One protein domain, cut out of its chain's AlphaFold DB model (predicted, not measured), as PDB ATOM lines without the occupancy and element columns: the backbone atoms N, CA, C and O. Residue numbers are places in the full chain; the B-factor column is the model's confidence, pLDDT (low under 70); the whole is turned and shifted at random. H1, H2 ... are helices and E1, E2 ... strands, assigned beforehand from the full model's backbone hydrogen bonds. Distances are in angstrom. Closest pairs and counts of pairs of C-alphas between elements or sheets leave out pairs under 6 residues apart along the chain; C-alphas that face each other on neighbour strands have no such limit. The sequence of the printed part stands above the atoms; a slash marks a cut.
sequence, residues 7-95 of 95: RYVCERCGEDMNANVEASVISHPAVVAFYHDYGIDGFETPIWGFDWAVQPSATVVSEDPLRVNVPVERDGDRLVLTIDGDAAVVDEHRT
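Overview. This is residues 7 to 95 of the 95 residues of an uncharacterized protein of Halobacteriales archaeon QH_8_67_27 (UniProt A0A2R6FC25). A twisted sheet of four strands has the short helices H1 and H2 over one face, and the two-stranded hairpin E1-E2 forms an arm at one end, its tip, residues 10 to 15, sticking out. The 89 printed residues hold, in order, E1 E2 H1 H2 H3 E3 E4 E5 E6, of mixed class. The larger sheet is a meander, E3 E4 E5 E6, each strand the antiparallel neighbour of the one before. The whole is compact, with a radius of gyration of the C-alphas of 13.6 A and spans of 39 by 31 by 21 A.

Along the chain. E1, residues 7 to 9, begins at C-alpha 7 (-41.798, 9.686, 240.286), and E2 is residues 16 to 19. H1 is residues 21 to 25, H2 29 to 36, 10.2 A long, and H3 51 to 54. E3 is residues 59 to 63, E4 66 to 74, 26.5 A long, E5 77 to 84, 23.6 A long, and E6 89 to 94, 14.2 A long, ending at C-alpha 94 (-32.860, 28.737, 223.732).

Arrangement. In the four-stranded sheet, hairpin E3 and E4 has N 61 and O 67 at 2.9 A, hairpin E4 and E5 N 70 and O 81 at 2.8 A, and hairpin E5 and E6 N 82 and O 91 at 2.8 A. H2 is on the sheet at a height of 9.2 A, along the strands at 18 degrees to E5 on the local plane; the closest C-alphas of H2 and E5 are those of Phe 34 and Leu 79, 7.4 A apart. H1 is on the same face at a height of 8.2 A. H1 and H3 only just touch, with 3 pairs of C-alphas within 8 A, the closest Glu 22 and Ala 53 at 5.1 A. H3 only grazes the sheet, with residues 51 to 53. Hairpin E1 and E2, antiparallel with N 8 and O 17 at 2.9 A, is apart from the four strands. Every O i to N i+4 pair is within hydrogen-bond range in H2; H1 has 0 of 1 but 2 of 2 O i to N i+3 pairs, and H3 is too short for an O i to N i+4 pair.

Size, cuts and confidence. The C-alphas farthest apart, those of Cys 13 and Gly 76, are 43.5 A apart. The printed part has no cut, the link from H2 to H3 is long, and no printed residue is under 70 in pLDDT.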
ATOM      1  N   ARG A   7     -41.293  10.991 239.863       96.06
ATOM      2  CA  ARG A   7     -41.798   9.686 240.286       96.06
ATOM      3  C   ARG A   7     -42.768   9.158 239.241       96.06
ATOM      4  O   ARG A   7     -43.809   9.759 238.997       96.06
ATOM      5  N   TYR A   8     -42.452   8.001 238.684       95.25
ATOM      6  CA  TYR A   8     -43.330   7.267 237.783       95.25
ATOM      7  C   TYR A   8     -44.047   6.186 238.570       95.25
ATOM      8  O   TYR A   8     -43.391   5.394 239.240       95.25
ATOM      9  N   VAL A   9     -45.373   6.134 238.476       96.44
ATOM     10  CA  VAL A   9     -46.181   5.080 239.096       96.44
ATOM     11  C   VAL A   9     -46.854   4.281 237.993       96.44
ATOM     12  O   VAL A   9     -47.572   4.830 237.159       96.44
ATOM     13  N   CYS A  10     -46.621   2.973 237.976       97.12
ATOM     14  CA  CYS A  10     -47.271   2.089 237.024       97.12
ATOM     15  C   CYS A  10     -48.760   1.955 237.365       97.12
ATOM     16  O   CYS A  10     -49.115   1.338 238.368       97.12
ATOM     17  N   GLU A  11     -49.643   2.436 236.492       96.50
ATOM     18  CA  GLU A  11     -51.097   2.347 236.698       96.50
ATOM     19  C   GLU A  11     -51.621   0.899 236.759       96.50
ATOM     20  O   GLU A  11     -52.701   0.641 237.287       96.50
ATOM     21  N   ARG A  12     -50.858  -0.074 236.241       97.75
ATOM     22  CA  ARG A  12     -51.250  -1.491 236.225       97.75
ATOM     23  C   ARG A  12     -50.952  -2.225 237.533       97.75
ATOM     24  O   ARG A  12     -51.761  -3.051 237.946       97.75
ATOM     25  N   CYS A  13     -49.771  -2.024 238.120       97.94
ATOM     26  CA  CYS A  13     -49.319  -2.790 239.293       97.94
ATOM     27  C   CYS A  13     -49.000  -1.936 240.524       97.94
ATOM     28  O   CYS A  13     -48.828  -2.502 241.597       97.94
ATOM     29  N   GLY A  14     -48.933  -0.611 240.388       97.19
ATOM     30  CA  GLY A  14     -48.612   0.312 241.476       97.19
ATOM     31  C   GLY A  14     -47.127   0.412 241.830       97.19
ATOM     32  O   GLY A  14     -46.792   1.193 242.715       97.19
ATOM     33  N   GLU A  15     -46.249  -0.336 241.155       97.75
ATOM     34  CA  GLU A  15     -44.796  -0.205 241.320       97.75
ATOM     35  C   GLU A  15     -44.340   1.191 240.891       97.75
ATOM     36  O   GLU A  15     -44.863   1.736 239.907       97.75
ATOM     37  N   ASP A  16     -43.363   1.753 241.602       96.44
ATOM     38  CA  ASP A  16     -42.822   3.066 241.302       96.44
ATOM     39  C   ASP A  16     -41.333   3.057 240.947       96.44
ATOM     40  O   ASP A  16     -40.552   2.174 241.294       96.44
ATOM     41  N   MET A  17     -40.944   4.077 240.190       95.50
ATOM     42  CA  MET A  17     -39.557   4.360 239.852       95.50
ATOM     43  C   MET A  17     -39.304   5.844 240.054       95.50
ATOM     44  O   MET A  17     -40.146   6.680 239.725       95.50
ATOM     45  N   ASN A  18     -38.127   6.169 240.578       94.06
ATOM     46  CA  ASN A  18     -37.693   7.545 240.769       94.06
ATOM     47  C   ASN A  18     -36.560   7.852 239.794       94.06
ATOM     48  O   ASN A  18     -35.651   7.039 239.618       94.06
ATOM     49  N   ALA A  19     -36.611   9.032 239.192       93.12
ATOM     50  CA  ALA A  19     -35.579   9.550 238.311       93.12
ATOM     51  C   ALA A  19     -35.209  10.983 238.714       93.12
ATOM     52  O   ALA A  19     -35.976  11.673 239.394       93.12
ATOM     53  N   ASN A  20     -34.029  11.437 238.287       94.62
ATOM     54  CA  ASN A  20     -33.760  12.872 238.257       94.62
ATOM     55  C   ASN A  20     -34.677  13.544 237.216       94.62
ATOM     56  O   ASN A  20     -35.322  12.876 236.404       94.62
ATOM     57  N   VAL A  21     -34.773  14.866 237.279       96.25
ATOM     58  CA  VAL A  21     -35.672  15.630 236.406       96.25
ATOM     59  C   VAL A  21     -35.166  15.612 234.960       96.25
ATOM     60  O   VAL A  21     -35.935  15.596 234.011       96.25
ATOM     61  N   GLU A  22     -33.861  15.532 234.771       95.69
ATOM     62  CA  GLU A  22     -33.202  15.546 233.475       95.69
ATOM     63  C   GLU A  22     -33.545  14.314 232.632       95.69
ATOM     64  O   GLU A  22     -33.824  14.420 231.435       95.69
ATOM     65  N   ALA A  23     -33.609  13.143 233.264       94.00
ATOM     66  CA  ALA A  23     -34.003  11.910 232.603       94.00
ATOM     67  C   ALA A  23     -35.445  11.954 232.074       94.00
ATOM     68  O   ALA A  23     -35.742  11.244 231.113       94.00
ATOM     69  N   SER A  24     -36.336  12.777 232.649       94.06
ATOM     70  CA  SER A  24     -37.723  12.870 232.175       94.06
ATOM     71  C   SER A  24     -37.862  13.639 230.860       94.06
ATOM     72  O   SER A  24     -38.847  13.445 230.148       94.06
ATOM     73  N   VAL A  25     -36.873  14.468 230.506       95.38
ATOM     74  CA  VAL A  25     -36.925  15.352 229.329       95.38
ATOM     75  C   VAL A  25     -35.948  14.979 228.217       95.38
ATOM     76  O   VAL A  25     -35.925  15.646 227.187       95.38
ATOM     77  N   ILE A  26     -35.178  13.896 228.356       93.94
ATOM     78  CA  ILE A  26     -34.191  13.475 227.342       93.94
ATOM     79  C   ILE A  26     -34.806  13.242 225.953       93.94
ATOM     80  O   ILE A  26     -34.202  13.567 224.936       93.94
ATOM     81  N   SER A  27     -36.036  12.728 225.916       92.69
ATOM     82  CA  SER A  27     -36.803  12.489 224.693       92.69
ATOM     83  C   SER A  27     -37.781  13.622 224.363       92.69
ATOM     84  O   SER A  27     -38.645  13.451 223.503       92.69
ATOM     85  N   HIS A  28     -37.704  14.762 225.059       95.50
ATOM     86  CA  HIS A  28     -38.570  15.903 224.787       95.50
ATOM     87  C   HIS A  28     -38.234  16.510 223.410       95.50
ATOM     88  O   HIS A  28     -37.049  16.676 223.105       95.50
ATOM     89  N   PRO A  29     -39.227  16.901 222.583       95.56
ATOM     90  CA  PRO A  29     -38.979  17.426 221.240       95.56
ATOM     91  C   PRO A  29     -37.979  18.584 221.182       95.56
ATOM     92  O   PRO A  29     -37.148  18.610 220.279       95.56
ATOM     93  N   ALA A  30     -38.001  19.501 222.156       95.94
ATOM     94  CA  ALA A  30     -37.044  20.608 222.219       95.94
ATOM     95  C   ALA A  30     -35.593  20.131 222.426       95.94
ATOM     96  O   ALA A  30     -34.679  20.663 221.799       95.94
ATOM     97  N   VAL A  31     -35.377  19.098 223.251       96.25
ATOM     98  CA  VAL A  31     -34.049  18.500 223.482       96.25
ATOM     99  C   VAL A  31     -33.582  17.748 222.240       96.25
ATOM    100  O   VAL A  31     -32.445  17.919 221.805       96.25
ATOM    101  N   VAL A  32     -34.471  16.969 221.620       95.06
ATOM    102  CA  VAL A  32     -34.176  16.258 220.368       95.06
ATOM    103  C   VAL A  32     -33.808  17.247 219.258       95.06
ATOM    104  O   VAL A  32     -32.800  17.058 218.585       95.06
ATOM    105  N   ALA A  33     -34.575  18.328 219.097       94.00
ATOM    106  CA  ALA A  33     -34.286  19.377 218.122       94.00
ATOM    107  C   ALA A  33     -32.964  20.101 218.424       94.00
ATOM    108  O   ALA A  33     -32.192  20.364 217.507       94.00
ATOM    109  N   PHE A  34     -32.669  20.366 219.700       95.31
ATOM    110  CA  PHE A  34     -31.402  20.965 220.116       95.31
ATOM    111  C   PHE A  34     -30.206  20.102 219.705       95.31
ATOM    112  O   PHE A  34     -29.277  20.611 219.089       95.31
ATOM    113  N   TYR A  35     -30.239  18.793 219.974       94.62
ATOM    114  CA  TYR A  35     -29.151  17.879 219.602       94.62
ATOM    115  C   TYR A  35     -29.086  17.563 218.104       94.62
ATOM    116  O   TYR A  35     -27.996  17.308 217.583       94.62
ATOM    117  N   HIS A  36     -30.215  17.648 217.398       93.31
ATOM    118  CA  HIS A  36     -30.260  17.487 215.948       93.31
ATOM    119  C   HIS A  36     -29.366  18.514 215.230       93.31
ATOM    120  O   HIS A  36     -28.674  18.155 214.277       93.31
ATOM    121  N   ASP A  37     -29.290  19.757 215.718       92.69
ATOM    122  CA  ASP A  37     -28.403  20.793 215.156       92.69
ATOM    123  C   ASP A  37     -26.908  20.443 215.270       92.69
ATOM    124  O   ASP A  37     -26.083  20.951 214.510       92.69
ATOM    125  N   TYR A  38     -26.563  19.524 216.175       92.62
ATOM    126  CA  TYR A  38     -25.211  19.003 216.380       92.62
ATOM    127  C   TYR A  38     -24.979  17.645 215.704       92.62
ATOM    128  O   TYR A  38     -23.931  17.029 215.910       92.62
ATOM    129  N   GLY A  39     -25.938  17.156 214.910       94.06
ATOM    130  CA  GLY A  39     -25.863  15.850 214.251       94.06
ATOM    131  C   GLY A  39     -25.936  14.664 215.217       94.06
ATOM    132  O   GLY A  39     -25.446  13.584 214.889       94.06
ATOM    133  N   ILE A  40     -26.507  14.863 216.409       93.69
ATOM    134  CA  ILE A  40     -26.670  13.825 217.428       93.69
ATOM    135  C   ILE A  40     -28.120  13.354 217.428       93.69
ATOM    136  O   ILE A  40     -29.039  14.145 217.636       93.69
ATOM    137  N   ASP A  41     -28.315  12.050 217.245       91.06
ATOM    138  CA  ASP A  41     -29.616  11.419 217.438       91.06
ATOM    139  C   ASP A  41     -29.827  11.097 218.925       91.06
ATOM    140  O   ASP A  41     -29.126  10.262 219.509       91.06
ATOM    141  N   GLY A  42     -30.804  11.764 219.542       84.56
ATOM    142  CA  GLY A  42     -31.171  11.562 220.944       84.56
ATOM    143  C   GLY A  42     -31.774  10.191 221.259       84.56
ATOM    144  O   GLY A  42     -31.766   9.787 222.419       84.56
ATOM    145  N   PHE A  43     -32.266   9.457 220.258       86.06
ATOM    146  CA  PHE A  43     -32.836   8.120 220.437       86.06
ATOM    147  C   PHE A  43     -31.794   7.004 220.331       86.06
ATOM    148  O   PHE A  43     -31.963   5.955 220.950       86.06
ATOM    149  N   GLU A  44     -30.719   7.218 219.571       90.31
ATOM    150  CA  GLU A  44     -29.601   6.267 219.489       90.31
ATOM    151  C   GLU A  44     -28.530   6.532 220.553       90.31
ATOM    152  O   GLU A  44     -27.789   5.622 220.942       90.31
ATOM    153  N   THR A  45     -28.451   7.767 221.051       91.75
ATOM    154  CA  THR A  45     -27.491   8.142 222.088       91.75
ATOM    155  C   THR A  45     -27.999   7.697 223.460       91.75
ATOM    156  O   THR A  45     -29.070   8.119 223.896       91.75
ATOM    157  N   PRO A  46     -27.246   6.864 224.193       91.81
ATOM    158  CA  PRO A  46     -27.654   6.464 225.529       91.81
ATOM    159  C   PRO A  46     -27.579   7.639 226.511       91.81
ATOM    160  O   PRO A  46     -26.770   8.547 226.339       91.81
ATOM    161  N   ILE A  47     -28.349   7.579 227.603       90.25
ATOM    162  CA  ILE A  47     -28.423   8.664 228.601       90.25
ATOM    163  C   ILE A  47     -27.054   9.090 229.163       90.25
ATOM    164  O   ILE A  47     -26.830  10.268 229.411       90.25
ATOM    165  N   TRP A  48     -26.100   8.162 229.300       92.44
ATOM    166  CA  TRP A  48     -24.738   8.468 229.760       92.44
ATOM    167  C   TRP A  48     -23.865   9.197 228.730       92.44
ATOM    168  O   TRP A  48     -22.740   9.570 229.049       92.44
ATOM    169  N   GLY A  49     -24.354   9.387 227.505       92.25
ATOM    170  CA  GLY A  49     -23.744  10.256 226.497       92.25
ATOM    171  C   GLY A  49     -24.082  11.739 226.684       92.25
ATOM    172  O   GLY A  49     -23.551  12.574 225.954       92.25
ATOM    173  N   PHE A  50     -24.946  12.073 227.647       93.06
ATOM    174  CA  PHE A  50     -25.391  13.432 227.925       93.06
ATOM    175  C   PHE A  50     -24.954  13.867 229.324       93.06
ATOM    176  O   PHE A  50     -25.568  13.481 230.318       93.06
ATOM    177  N   ASP A  51     -23.916  14.704 229.404       92.31
ATOM    178  CA  ASP A  51     -23.359  15.154 230.688       92.31
ATOM    179  C   ASP A  51     -24.416  15.800 231.591       92.31
ATOM    180  O   ASP A  51     -24.483  15.469 232.771       92.31
ATOM    181  N   TRP A  52     -25.300  16.638 231.034       93.19
ATOM    182  CA  TRP A  52     -26.388  17.283 231.782       93.19
ATOM    183  C   TRP A  52     -27.369  16.277 232.405       93.19
ATOM    184  O   TRP A  52     -27.928  16.549 233.460       93.19
ATOM    185  N   ALA A  53     -27.552  15.096 231.801       93.19
ATOM    186  CA  ALA A  53     -28.485  14.084 232.291       93.19
ATOM    187  C   ALA A  53     -27.900  13.215 233.416       93.19
ATOM    188  O   ALA A  53     -28.635  12.752 234.294       93.19
ATOM    189  N   VAL A  54     -26.580  12.991 233.412       92.06
ATOM    190  CA  VAL A  54     -25.877  12.214 234.454       92.06
ATOM    191  C   VAL A  54     -25.269  13.079 235.556       92.06
ATOM    192  O   VAL A  54     -25.022  12.581 236.656       92.06
ATOM    193  N   GLN A  55     -25.073  14.370 235.292       92.00
ATOM    194  CA  GLN A  55     -24.674  15.398 236.252       92.00
ATOM    195  C   GLN A  55     -25.803  16.432 236.373       92.00
ATOM    196  O   GLN A  55     -25.672  17.562 235.899       92.00
ATOM    197  N   PRO A  56     -26.932  16.029 236.978       91.00
ATOM    198  CA  PRO A  56     -28.127  16.851 237.051       91.00
ATOM    199  C   PRO A  56     -27.874  18.152 237.819       91.00
ATOM    200  O   PRO A  56     -27.179  18.177 238.839       91.00
ATOM    201  N   SER A  57     -28.456  19.231 237.308       93.31
ATOM    202  CA  SER A  57     -28.313  20.604 237.808       93.31
ATOM    203  C   SER A  57     -29.634  21.375 237.787       93.31
ATOM    204  O   SER A  57     -29.639  22.606 237.868       93.31
ATOM    205  N   ALA A  58     -30.758  20.658 237.683       95.62
ATOM    206  CA  ALA A  58     -32.087  21.233 237.742       95.62
ATOM    207  C   ALA A  58     -32.300  22.074 239.007       95.62
ATOM    208  O   ALA A  58     -31.863  21.710 240.101       95.62
ATOM    209  N   THR A  59     -33.012  23.189 238.859       96.62
ATOM    210  CA  THR A  59     -33.291  24.125 239.954       96.62
ATOM    211  C   THR A  59     -34.783  24.365 240.109       96.62
ATOM    212  O   THR A  59     -35.497  24.596 239.135       96.62
ATOM    213  N   VAL A  60     -35.271  24.344 241.349       97.56
ATOM    214  CA  VAL A  60     -36.640  24.769 241.662       97.56
ATOM    215  C   VAL A  60     -36.694  26.296 241.594       97.56
ATOM    216  O   VAL A  60     -35.994  26.978 242.340       97.56
ATOM    217  N   VAL A  61     -37.507  26.840 240.688       97.56
ATOM    218  CA  VAL A  61     -37.652  28.295 240.474       97.56
ATOM    219  C   VAL A  61     -38.983  28.848 240.988       97.56
ATOM    220  O   VAL A  61     -39.132  30.057 241.146       97.56
ATOM    221  N   SER A  62     -39.946  27.971 241.272       97.75
ATOM    222  CA  SER A  62     -41.189  28.289 241.974       97.75
ATOM    223  C   SER A  62     -41.704  27.040 242.685       97.75
ATOM    224  O   SER A  62     -41.544  25.942 242.161       97.75
ATOM    225  N   GLU A  63     -42.309  27.190 243.863       96.69
ATOM    226  CA  GLU A  63     -42.897  26.077 244.625       96.69
ATOM    227  C   GLU A  63     -44.431  26.023 244.505       96.69
ATOM    228  O   GLU A  63     -45.019  24.958 244.678       96.69
ATOM    229  N   ASP A  64     -45.081  27.145 244.173       96.25
ATOM    230  CA  ASP A  64     -46.537  27.247 244.026       96.25
ATOM    231  C   ASP A  64     -46.913  28.244 242.902       96.25
ATOM    232  O   ASP A  64     -46.881  29.462 243.117       96.25
ATOM    233  N   PRO A  65     -47.237  27.755 241.687       96.25
ATOM    234  CA  PRO A  65     -47.160  26.350 241.276       96.25
ATOM    235  C   PRO A  65     -45.703  25.874 241.155       96.25
ATOM    236  O   PRO A  65     -44.826  26.656 240.793       96.25
ATOM    237  N   LEU A  66     -45.446  24.579 241.384       97.75
ATOM    238  CA  LEU A  66     -44.107  24.007 241.218       97.75
ATOM    239  C   LEU A  66     -43.587  24.247 239.791       97.75
ATOM    240  O   LEU A  66     -44.269  23.936 238.806       97.75
ATOM    241  N   ARG A  67     -42.384  24.814 239.692       98.12
ATOM    242  CA  ARG A  67     -41.634  25.036 238.452       98.12
ATOM    243  C   ARG A  67     -40.177  24.662 238.665       98.12
ATOM    244  O   ARG A  67     -39.536  25.162 239.592       98.12
ATOM    245  N   VAL A  68     -39.655  23.814 237.788       98.31
ATOM    246  CA  VAL A  68     -38.274  23.333 237.820       98.31
ATOM    247  C   VAL A  68     -37.610  23.619 236.482       98.31
ATOM    248  O   VAL A  68     -38.128  23.215 235.445       98.31
ATOM    249  N   ASN A  69     -36.465  24.292 236.503       97.88
ATOM    250  CA  ASN A  69     -35.687  24.567 235.303       97.88
ATOM    251  C   ASN A  69     -34.628  23.490 235.093       97.88
ATOM    252  O   ASN A  69     -33.835  23.227 235.995       97.88
ATOM    253  N   VAL A  70     -34.567  22.935 233.886       97.50
ATOM    254  CA  VAL A  70     -33.537  21.991 233.442       97.50
ATOM    255  C   VAL A  70     -32.683  22.652 232.362       97.50
ATOM    256  O   VAL A  70     -33.180  22.889 231.257       97.50
ATOM    257  N   PRO A  71     -31.412  22.979 232.652       96.56
ATOM    258  CA  PRO A  71     -30.486  23.456 231.638       96.56
ATOM    259  C   PRO A  71     -29.895  22.288 230.833       96.56
ATOM    260  O   PRO A  71     -29.422  21.299 231.388       96.56
ATOM    261  N   VAL A  72     -29.873  22.451 229.516       96.19
ATOM    262  CA  VAL A  72     -29.179  21.600 228.551       96.19
ATOM    263  C   VAL A  72     -28.137  22.475 227.862       96.19
ATOM    264  O   VAL A  72     -28.480  23.422 227.157       96.19
ATOM    265  N   GLU A  73     -26.860  22.186 228.102       93.19
ATOM    266  CA  GLU A  73     -25.739  22.973 227.583       93.19
ATOM    267  C   GLU A  73     -24.900  22.135 226.617       93.19
ATOM    268  O   GLU A  73     -24.599  20.964 226.882       93.19
ATOM    269  N   ARG A  74     -24.514  22.734 225.486       91.62
ATOM    270  CA  ARG A  74     -23.590  22.126 224.524       91.62
ATOM    271  C   ARG A  74     -22.892  23.193 223.693       91.62
ATOM    272  O   ARG A  74     -23.552  24.052 223.132       91.62
ATOM    273  N   ASP A  75     -21.566  23.107 223.594       89.31
ATOM    274  CA  ASP A  75     -20.730  23.939 222.712       89.31
ATOM    275  C   ASP A  75     -20.991  25.463 222.798       89.31
ATOM    276  O   ASP A  75     -20.707  26.207 221.863       89.31
ATOM    277  N   GLY A  76     -21.473  25.943 223.949       88.56
ATOM    278  CA  GLY A  76     -21.790  27.352 224.199       88.56
ATOM    279  C   GLY A  76     -23.254  27.737 223.968       88.56
ATOM    280  O   GLY A  76     -23.663  28.779 224.478       88.56
ATOM    281  N   ASP A  77     -24.042  26.896 223.297       94.31
ATOM    282  CA  ASP A  77     -25.493  27.052 223.227       94.31
ATOM    283  C   ASP A  77     -26.151  26.512 224.497       94.31
ATOM    284  O   ASP A  77     -25.680  25.548 225.125       94.31
ATOM    285  N   ARG A  78     -27.305  27.091 224.830       95.62
ATOM    286  CA  ARG A  78     -28.091  26.660 225.982       95.62
ATOM    287  C   ARG A  78     -29.569  26.566 225.651       95.62
ATOM    288  O   ARG A  78     -30.169  27.512 225.154       95.62
ATOM    289  N   LEU A  79     -30.174  25.440 226.004       97.56
ATOM    290  CA  LEU A  79     -31.620  25.254 226.081       97.56
ATOM    291  C   LEU A  79     -32.013  25.145 227.558       97.56
ATOM    292  O   LEU A  79     -31.357  24.453 228.329       97.56
ATOM    293  N   VAL A  80     -33.081  25.819 227.969       98.12
ATOM    294  CA  VAL A  80     -33.663  25.671 229.307       98.12
ATOM    295  C   VAL A  80     -35.107  25.228 229.158       98.12
ATOM    296  O   VAL A  80     -35.887  25.913 228.501       98.12
ATOM    297  N   LEU A  81     -35.452  24.099 229.774       98.44
ATOM    298  CA  LEU A  81     -36.827  23.615 229.874       98.44
ATOM    299  C   LEU A  81     -37.390  23.963 231.249       98.44
ATOM    300  O   LEU A  81     -36.697  23.785 232.249       98.44
ATOM    301  N   THR A  82     -38.642  24.409 231.302       98.44
ATOM    302  CA  THR A  82     -39.392  24.585 232.549       98.44
ATOM    303  C   THR A  82     -40.403  23.459 232.681       98.44
ATOM    304  O   THR A  82     -41.228  23.255 231.792       98.44
ATOM    305  N   ILE A  83     -40.360  22.749 233.803       98.06
ATOM    306  CA  ILE A  83     -41.180  21.571 234.088       98.06
ATOM    307  C   ILE A  83     -42.100  21.874 235.269       98.06
ATOM    308  O   ILE A  83     -41.686  22.546 236.218       98.06
ATOM    309  N   ASP A  84     -43.345  21.414 235.217       97.94
ATOM    310  CA  ASP A  84     -44.313  21.569 236.303       97.94
ATOM    311  C   ASP A  84     -44.374  20.368 237.265       97.94
ATOM    312  O   ASP A  84     -43.611  19.406 237.163       97.94
ATOM    313  N   GLY A  85     -45.279  20.438 238.248       96.88
ATOM    314  CA  GLY A  85     -45.461  19.378 239.244       96.88
ATOM    315  C   GLY A  85     -46.041  18.068 238.708       96.88
ATOM    316  O   GLY A  85     -45.942  17.059 239.400       96.88
ATOM    317  N   ASP A  86     -46.572  18.067 237.484       95.62
ATOM    318  CA  ASP A  86     -47.042  16.868 236.787       95.62
ATOM    319  C   ASP A  86     -45.955  16.288 235.858       95.62
ATOM    320  O   ASP A  86     -46.216  15.386 235.060       95.62
ATOM    321  N   ALA A  87     -44.717  16.786 235.981       95.62
ATOM    322  CA  ALA A  87     -43.573  16.458 235.135       95.62
ATOM    323  C   ALA A  87     -43.787  16.790 233.644       95.62
ATOM    324  O   ALA A  87     -43.143  16.193 232.777       95.62
ATOM    325  N   ALA A  88     -44.657  17.759 233.335       96.81
ATOM    326  CA  ALA A  88     -44.859  18.259 231.983       96.81
ATOM    327  C   ALA A  88     -43.932  19.446 231.698       96.81
ATOM    328  O   ALA A  88     -43.756  20.332 232.537       96.81
ATOM    329  N   VAL A  89     -43.359  19.492 230.493       98.12
ATOM    330  CA  VAL A  89     -42.670  20.694 230.006       98.12
ATOM    331  C   VAL A  89     -43.725  21.743 229.664       98.12
ATOM    332  O   VAL A  89     -44.615  21.494 228.852       98.12
ATOM    333  N   VAL A  90     -43.634  22.908 230.303       98.31
ATOM    334  CA  VAL A  90     -44.591  24.018 230.158       98.31
ATOM    335  C   VAL A  90     -43.998  25.242 229.471       98.31
ATOM    336  O   VAL A  90     -44.752  26.112 229.039       98.31
ATOM    337  N   ASP A  91     -42.672  25.323 229.382       98.25
ATOM    338  CA  ASP A  91     -41.954  26.373 228.662       98.25
ATOM    339  C   ASP A  91     -40.559  25.886 228.254       98.25
ATOM    340  O   ASP A  91     -39.978  25.004 228.895       98.25
ATOM    341  N   GLU A  92     -40.011  26.490 227.207       97.75
ATOM    342  CA  GLU A  92     -38.679  26.202 226.692       97.75
ATOM    343  C   GLU A  92     -38.069  27.440 226.033       97.75
ATOM    344  O   GLU A  92     -38.698  28.133 225.232       97.75
ATOM    345  N   HIS A  93     -36.807  27.713 226.349       96.69
ATOM    346  CA  HIS A  93     -36.095  28.854 225.792       96.69
ATOM    347  C   HIS A  93     -34.657  28.495 225.429       96.69
ATOM    348  O   HIS A  93     -33.949  27.869 226.217       96.69
ATOM    349  N   ARG A  94     -34.223  28.923 224.238       93.62
ATOM    350  CA  ARG A  94     -32.860  28.737 223.732       93.62
ATOM    351  C   ARG A  94     -32.128  30.074 223.650       93.62
ATOM    352  O   ARG A  94     -32.723  31.063 223.214       93.62
ATOM    353  N   THR A  95     -30.858  30.082 224.040       85.75
ATOM    354  CA  THR A  95     -29.951  31.239 223.993       85.75
ATOM    355  C   THR A  95     -28.672  30.901 223.247       85.75
ATOM    356  O   THR A  95     -28.246  29.723 223.324       85.75
TER     357      THR A  95